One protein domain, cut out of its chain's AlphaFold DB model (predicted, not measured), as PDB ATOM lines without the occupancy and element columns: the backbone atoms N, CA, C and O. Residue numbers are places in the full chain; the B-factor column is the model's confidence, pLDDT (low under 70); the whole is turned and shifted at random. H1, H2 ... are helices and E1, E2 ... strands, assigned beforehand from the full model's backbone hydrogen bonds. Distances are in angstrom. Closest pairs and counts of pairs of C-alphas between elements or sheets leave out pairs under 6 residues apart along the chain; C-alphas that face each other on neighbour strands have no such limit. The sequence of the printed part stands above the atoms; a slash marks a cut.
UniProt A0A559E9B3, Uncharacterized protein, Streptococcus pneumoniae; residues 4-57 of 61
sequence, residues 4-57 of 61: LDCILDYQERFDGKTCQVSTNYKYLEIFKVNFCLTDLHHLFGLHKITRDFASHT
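AT A GLANCE: This is residues 4 to 57 of the 61 residues of an uncharacterized protein of Streptococcus pneumoniae (UniProt A0A559E9B3). Picture a thin two-stranded hairpin, E1 and E2, that makes one end of an elongated, loosely built model; at the other end its two legs run on into separate short helices, H1 before E1 and H2 after E2. The two helices come near each other with little contact, and the unnamed stretch of residues 44 to 57 winds on beyond H2. The printed part has 54 residues with two named helices and two named strands, in the order H1, E1, E2, H2, and the sheet has the order E1 - E2, antiparallel. The class is mixed, helices and strands, with under half of the printed residues, 25 of 54, in named elements. The whole is loose, with a radius of gyration of the C-alphas of 14.1 A, and the C-alphas span 39 by 24 by 15 A.

IN THESE COORDINATES: Start at the sheet and find C-alpha 18 at (8.621, 0.906, 31.392); from there E1, residues 18 to 22, runs 13.0 A to C-alpha 22. Go on to C-alpha 30 at (14.511, 4.968, 20.939), where E2, residues 30 to 34, begins and runs 13.3 A to C-alpha 34. Look back to Leu 4 for H1, residues 4 to 13, which measures 14.1 A from first to last C-alpha. H2 takes residues 39 to 43 and ends at C-alpha 43 at (10.458, 13.735, 42.131).

HOW THE PARTS SIT: Look first at E1 and E2, a hairpin of antiparallel neighbour strands whose directions stand at 159 degrees. C-alphas 18 and 34 face each other at 4.4 A, and C-alphas 22 and 30 face each other at 4.6 A. Between the strands you will find N 19 and O 33 within hydrogen-bond range at 2.8 A, and N 31 and O 21 at 3.0 A. From the sheet move to the helices: H1 and H2 are close but not clearly touching, with 1 pair of C-alphas within 8 A, those of Ile 7 and Leu 40 at 7.9 A. H1 and E2 are apart, and so are E1 and H2. In H1 and H2 every O i to N i+4 pair is within hydrogen-bond range.

THE WHOLE: Measure the size between the two C-alphas farthest apart, those of Leu 4 and Lys 26, at 39.8 A. The C-alphas of the first and last printed residues, Leu 4 and Thr 57, are 14.4 A apart. The printed part has no cut. The links from H1 to E1 and from E2 to H2 are tight, the link from E1 to E2 is short with 7 residues, and no link is long. Residues 44 to 57 have no named element, and their C-alphas lie 11 to 19 A from the mean of all C-alphas. In the B-factor column the mean pLDDT of the printed part is 89.8, and no printed residue is under 70.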
ATOM      1  N   LEU A   4      -0.798  12.163  49.006       85.94
ATOM      2  CA  LEU A   4      -0.985  10.722  49.161       85.94
ATOM      3  C   LEU A   4      -1.650  10.091  47.929       85.94
ATOM      4  O   LEU A   4      -1.192   9.052  47.472       85.94
ATOM      5  N   ASP A   5      -2.667  10.741  47.357       89.44
ATOM      6  CA  ASP A   5      -3.354  10.238  46.162       89.44
ATOM      7  C   ASP A   5      -2.384  10.153  44.972       89.44
ATOM      8  O   ASP A   5      -2.411   9.185  44.222       89.44
ATOM      9  N   CYS A   6      -1.482  11.131  44.825       86.75
ATOM     10  CA  CYS A   6      -0.454  11.116  43.781       86.75
ATOM     11  C   CYS A   6       0.565   9.985  43.967       86.75
ATOM     12  O   CYS A   6       1.020   9.408  42.985       86.75
ATOM     13  N   ILE A   7       0.942   9.686  45.214       88.06
ATOM     14  CA  ILE A   7       1.878   8.599  45.531       88.06
ATOM     15  C   ILE A   7       1.247   7.250  45.192       88.06
ATOM     16  O   ILE A   7       1.884   6.433  44.530       88.06
ATOM     17  N   LEU A   8      -0.005   7.045  45.609       90.50
ATOM     18  CA  LEU A   8      -0.746   5.815  45.337       90.50
ATOM     19  C   LEU A   8      -0.979   5.626  43.833       90.50
ATOM     20  O   LEU A   8      -0.755   4.535  43.316       90.50
ATOM     21  N   ASP A   9      -1.349   6.691  43.116       92.31
ATOM     22  CA  ASP A   9      -1.513   6.642  41.659       92.31
ATOM     23  C   ASP A   9      -0.186   6.322  40.953       92.31
ATOM     24  O   ASP A   9      -0.153   5.494  40.045       92.31
ATOM     25  N   TYR A  10       0.934   6.899  41.412       91.12
ATOM     26  CA  TYR A  10       2.257   6.581  40.872       91.12
ATOM     27  C   TYR A  10       2.633   5.111  41.095       91.12
ATOM     28  O   TYR A  10       3.069   4.434  40.161       91.12
ATOM     29  N   GLN A  11       2.424   4.602  42.311       90.38
ATOM     30  CA  GLN A  11       2.648   3.198  42.662       90.38
ATOM     31  C   GLN A  11       1.836   2.248  41.777       90.38
ATOM     32  O   GLN A  11       2.379   1.303  41.219       90.38
ATOM     33  N   GLU A  12       0.544   2.509  41.596       93.31
ATOM     34  CA  GLU A  12      -0.333   1.632  40.813       93.31
ATOM     35  C   GLU A  12      -0.049   1.716  39.303       93.31
ATOM     36  O   GLU A  12      -0.061   0.718  38.561       93.31
ATOM     37  N   ARG A  13       0.185   2.929  38.796       92.12
ATOM     38  CA  ARG A  13       0.235   3.174  37.353       92.12
ATOM     39  C   ARG A  13       1.626   3.090  36.763       92.12
ATOM     40  O   ARG A  13       1.691   2.741  35.585       92.12
ATOM     41  N   PHE A  14       2.683   3.350  37.524       91.75
ATOM     42  CA  PHE A  14       4.032   3.512  36.984       91.75
ATOM     43  C   PHE A  14       5.059   2.567  37.605       91.75
ATOM     44  O   PHE A  14       5.874   2.053  36.848       91.75
ATOM     45  N   ASP A  15       5.021   2.291  38.912       93.19
ATOM     46  CA  ASP A  15       6.051   1.460  39.557       93.19
ATOM     47  C   ASP A  15       6.210   0.083  38.884       93.19
ATOM     48  O   ASP A  15       5.236  -0.610  38.573       93.19
ATOM     49  N   GLY A  16       7.458  -0.281  38.584       92.94
ATOM     50  CA  GLY A  16       7.814  -1.513  37.877       92.94
ATOM     51  C   GLY A  16       7.466  -1.528  36.383       92.94
ATOM     52  O   GLY A  16       7.668  -2.551  35.724       92.94
ATOM     53  N   LYS A  17       6.953  -0.426  35.819       94.38
ATOM     54  CA  LYS A  17       6.619  -0.314  34.392       94.38
ATOM     55  C   LYS A  17       7.686   0.461  33.627       94.38
ATOM     56  O   LYS A  17       8.451   1.257  34.171       94.38
ATOM     57  N   THR A  18       7.698   0.248  32.316       95.00
ATOM     58  CA  THR A  18       8.621   0.906  31.392       95.00
ATOM     59  C   THR A  18       7.834   1.596  30.288       95.00
ATOM     60  O   THR A  18       6.961   0.990  29.668       95.00
ATOM     61  N   CYS A  19       8.172   2.850  29.997       94.44
ATOM     62  CA  CYS A  19       7.696   3.565  28.820       94.44
ATOM     63  C   CYS A  19       8.810   3.623  27.774       94.44
ATOM     64  O   CYS A  19       9.932   4.031  28.073       94.44
ATOM     65  N   GLN A  20       8.513   3.213  26.543       96.56
ATOM     66  CA  GLN A  20       9.416   3.413  25.419       96.56
ATOM     67  C   GLN A  20       9.055   4.716  24.713       96.56
ATOM     68  O   GLN A  20       7.912   4.908  24.300       96.56
ATOM     69  N   VAL A  21      10.044   5.582  24.537       95.88
ATOM     70  CA  VAL A  21       9.912   6.826  23.790       95.88
ATOM     71  C   VAL A  21      10.653   6.668  22.476       95.88
ATOM     72  O   VAL A  21      11.852   6.386  22.464       95.88
ATOM     73  N   SER A  22       9.926   6.858  21.381       96.88
ATOM     74  CA  SER A  22      10.500   6.936  20.042       96.88
ATOM     75  C   SER A  22      10.632   8.399  19.641       96.88
ATOM     76  O   SER A  22       9.689   9.178  19.790       96.88
ATOM     77  N   THR A  23      11.794   8.779  19.131       95.19
ATOM     78  CA  THR A  23      12.079  10.131  18.657       95.19
ATOM     79  C   THR A  23      12.542  10.094  17.206       95.19
ATOM     80  O   THR A  23      13.052   9.087  16.724       95.19
ATOM     81  N   ASN A  24      12.417  11.224  16.513       96.19
ATOM     82  CA  ASN A  24      12.951  11.379  15.157       96.19
ATOM     83  C   ASN A  24      14.433  11.804  15.153       96.19
ATOM     84  O   ASN A  24      14.959  12.223  14.122       96.19
ATOM     85  N   TYR A  25      15.111  11.759  16.303       95.62
ATOM     86  CA  TYR A  25      16.521  12.100  16.410       95.62
ATOM     87  C   TYR A  25      17.375  10.848  16.219       95.62
ATOM     88  O   TYR A  25      17.402   9.977  17.079       95.62
ATOM     89  N   LYS A  26      18.121  10.788  15.110       93.56
ATOM     90  CA  LYS A  26      18.890   9.606  14.676       93.56
ATOM     91  C   LYS A  26      19.823   9.005  15.742       93.56
ATOM     92  O   LYS A  26      20.055   7.803  15.757       93.56
ATOM     93  N   TYR A  27      20.384   9.822  16.632       95.56
ATOM     94  CA  TYR A  27      21.295   9.330  17.676       95.56
ATOM     95  C   TYR A  27      20.579   8.875  18.959       95.56
ATOM     96  O   TYR A  27      21.218   8.309  19.840       95.56
ATOM     97  N   LEU A  28      19.268   9.109  19.074       94.69
ATOM     98  CA  LEU A  28      18.427   8.674  20.192       94.69
ATOM     99  C   LEU A  28      17.030   8.302  19.678       94.69
ATOM    100  O   LEU A  28      16.013   8.794  20.168       94.69
ATOM    101  N   GLU A  29      16.980   7.460  18.648       95.50
ATOM    102  CA  GLU A  29      15.717   7.097  17.995       95.50
ATOM    103  C   GLU A  29      14.760   6.427  18.974       95.50
ATOM    104  O   GLU A  29      13.552   6.631  18.899       95.50
ATOM    105  N   ILE A  30      15.294   5.648  19.917       96.56
ATOM    106  CA  ILE A  30      14.511   4.968  20.939       96.56
ATOM    107  C   ILE A  30      15.254   5.036  22.267       96.56
ATOM    108  O   ILE A  30      16.436   4.701  22.350       96.56
ATOM    109  N   PHE A  31      14.538   5.393  23.328       96.12
ATOM    110  CA  PHE A  31      14.991   5.176  24.696       96.12
ATOM    111  C   PHE A  31      13.853   4.663  25.574       96.12
ATOM    112  O   PHE A  31      12.673   4.780  25.243       96.12
ATOM    113  N   LYS A  32      14.220   4.038  26.691       95.75
ATOM    114  CA  LYS A  32      13.278   3.469  27.654       95.75
ATOM    115  C   LYS A  32      13.394   4.215  28.972       95.75
ATOM    116  O   LYS A  32      14.497   4.429  29.465       95.75
ATOM    117  N   VAL A  33      12.251   4.582  29.529       93.25
ATOM    118  CA  VAL A  33      12.113   5.154  30.866       93.25
ATOM    119  C   VAL A  33      11.548   4.063  31.758       93.25
ATOM    120  O   VAL A  33      10.426   3.614  31.536       93.25
ATOM    121  N   ASN A  34      12.336   3.621  32.732       93.75
ATOM    122  CA  ASN A  34      11.874   2.723  33.784       93.75
ATOM    123  C   ASN A  34      11.395   3.577  34.950       93.75
ATOM    124  O   ASN A  34      12.085   4.525  35.317       93.75
ATOM    125  N   PHE A  35      10.238   3.240  35.501       92.75
ATOM    126  CA  PHE A  35       9.682   3.920  36.659       92.75
ATOM    127  C   PHE A  35       9.819   3.017  37.877       92.75
ATOM    128  O   PHE A  35       9.356   1.874  37.873       92.75
ATOM    129  N   CYS A  36      10.455   3.545  38.912       91.56
ATOM    130  CA  CYS A  36      10.697   2.857  40.166       91.56
ATOM    131  C   CYS A  36      10.163   3.696  41.321       91.56
ATOM    132  O   CYS A  36      10.260   4.923  41.324       91.56
ATOM    133  N   LEU A  37       9.695   3.041  42.377       89.31
ATOM    134  CA  LEU A  37       9.221   3.738  43.569       89.31
ATOM    135  C   LEU A  37      10.278   4.663  44.199       89.31
ATOM    136  O   LEU A  37       9.944   5.708  44.759       89.31
ATOM    137  N   THR A  38      11.563   4.325  44.055       89.00
ATOM    138  CA  THR A  38      12.689   5.156  44.509       89.00
ATOM    139  C   THR A  38      12.743   6.512  43.814       89.00
ATOM    140  O   THR A  38      13.292   7.459  44.375       89.00
ATOM    141  N   ASP A  39      12.153   6.643  42.627       87.38
ATOM    142  CA  ASP A  39      12.159   7.888  41.866       87.38
ATOM    143  C   ASP A  39      11.342   8.974  42.572       87.38
ATOM    144  O   ASP A  39      11.675  10.155  42.456       87.38
ATOM    145  N   LEU A  40      10.343   8.601  43.387       88.31
ATOM    146  CA  LEU A  40       9.572   9.545  44.206       88.31
ATOM    147  C   LEU A  40      10.469  10.379  45.129       88.31
ATOM    148  O   LEU A  40      10.198  11.558  45.353       88.31
ATOM    149  N   HIS A  41      11.580   9.809  45.606       88.81
ATOM    150  CA  HIS A  41      12.566  10.527  46.411       88.81
ATOM    151  C   HIS A  41      13.156  11.736  45.666       88.81
ATOM    152  O   HIS A  41      13.374  12.811  46.238       88.81
ATOM    153  N   HIS A  42      13.394  11.584  44.365       87.62
ATOM    154  CA  HIS A  42      13.895  12.654  43.511       87.62
ATOM    155  C   HIS A  42      12.771  13.563  43.013       87.62
ATOM    156  O   HIS A  42      12.937  14.784  43.055       87.62
ATOM    157  N   LEU A  43      11.626  12.997  42.623       87.44
ATOM    158  CA  LEU A  43      10.458  13.735  42.131       87.44
ATOM    159  C   LEU A  43       9.889  14.693  43.184       87.44
ATOM    160  O   LEU A  43       9.518  15.815  42.852       87.44
ATOM    161  N   PHE A  44       9.886  14.300  44.460       87.00
ATOM    162  CA  PHE A  44       9.485  15.172  45.568       87.00
ATOM    163  C   PHE A  44      10.620  16.039  46.119       87.00
ATOM    164  O   PHE A  44      10.404  16.824  47.039       87.00
ATOM    165  N   GLY A  45      11.834  15.921  45.577       86.25
ATOM    166  CA  GLY A  45      12.975  16.709  46.034       86.25
ATOM    167  C   GLY A  45      13.442  16.368  47.452       86.25
ATOM    168  O   GLY A  45      14.111  17.196  48.067       86.25
ATOM    169  N   LEU A  46      13.130  15.172  47.968       85.44
ATOM    170  CA  LEU A  46      13.503  14.756  49.326       85.44
ATOM    171  C   LEU A  46      15.020  14.756  49.523       85.44
ATOM    172  O   LEU A  46      15.480  15.201  50.565       85.44
ATOM    173  N   HIS A  47      15.790  14.418  48.486       86.44
ATOM    174  CA  HIS A  47      17.259  14.510  48.469       86.44
ATOM    175  C   HIS A  47      17.826  15.916  48.756       86.44
ATOM    176  O   HIS A  47      19.023  16.062  48.997       86.44
ATOM    177  N   LYS A  48      17.008  16.975  48.671       87.94
ATOM    178  CA  LYS A  48      17.407  18.352  49.021       87.94
ATOM    179  C   LYS A  48      17.121  18.696  50.482       87.94
ATOM    180  O   LYS A  48      17.616  19.706  50.972       87.94
ATOM    181  N   ILE A  49      16.290  17.894  51.142       85.69
ATOM    182  CA  ILE A  49      15.776  18.128  52.494       85.69
ATOM    183  C   ILE A  49      16.419  17.140  53.471       85.69
ATOM    184  O   ILE A  49      16.796  17.523  54.577       85.69
ATOM    185  N   THR A  50      16.589  15.886  53.056       82.75
ATOM    186  CA  THR A  50      17.221  14.820  53.833       82.75
ATOM    187  C   THR A  50      18.501  14.356  53.138       82.75
ATOM    188  O   THR A  50      18.649  14.474  51.922       82.75
ATOM    189  N   ARG A  51      19.461  13.852  53.923       81.50
ATOM    190  CA  ARG A  51      20.684  13.207  53.405       81.50
ATOM    191  C   ARG A  51      20.518  11.693  53.246       81.50
ATOM    192  O   ARG A  51      21.507  10.991  53.050       81.50
ATOM    193  N   ASP A  52      19.292  11.201  53.380       80.75
ATOM    194  CA  ASP A  52      18.996   9.778  53.303       80.75
ATOM    195  C   ASP A  52      19.004   9.306  51.853       80.75
ATOM    196  O   ASP A  52      18.682  10.050  50.925       80.75
ATOM    197  N   PHE A  53      19.349   8.040  51.652       79.94
ATOM    198  CA  PHE A  53      19.263   7.419  50.339       79.94
ATOM    199  C   PHE A  53      17.800   7.162  49.954       79.94
ATOM    200  O   PHE A  53      16.963   6.859  50.805       79.94
ATOM    201  N   ALA A  54      17.503   7.188  48.651       80.31
ATOM    202  CA  ALA A  54      16.158   6.920  48.136       80.31
ATOM    203  C   ALA A  54      15.589   5.569  48.610       80.31
ATOM    204  O   ALA A  54      14.411   5.480  48.962       80.31
ATOM    205  N   SER A  55      16.436   4.541  48.714       80.06
ATOM    206  CA  SER A  55      16.070   3.216  49.234       80.06
ATOM    207  C   SER A  55      15.597   3.230  50.691       80.06
ATOM    208  O   SER A  55      14.843   2.348  51.081       80.06
ATOM    209  N   HIS A  56      15.994   4.228  51.484       78.31
ATOM    210  CA  HIS A  56      15.587   4.385  52.885       78.31
ATOM    211  C   HIS A  56      14.306   5.215  53.039       78.31
ATOM    212  O   HIS A  56      13.757   5.294  54.134       78.31
ATOM    213  N   THR A  57      13.821   5.839  51.960       73.62
ATOM    214  CA  THR A  57      12.565   6.613  51.975       73.62
ATOM    215  C   THR A  57      11.335   5.810  51.572       73.62
ATOM    216  O   THR A  57      10.217   6.310  51.669       73.62
TER     217      THR A  57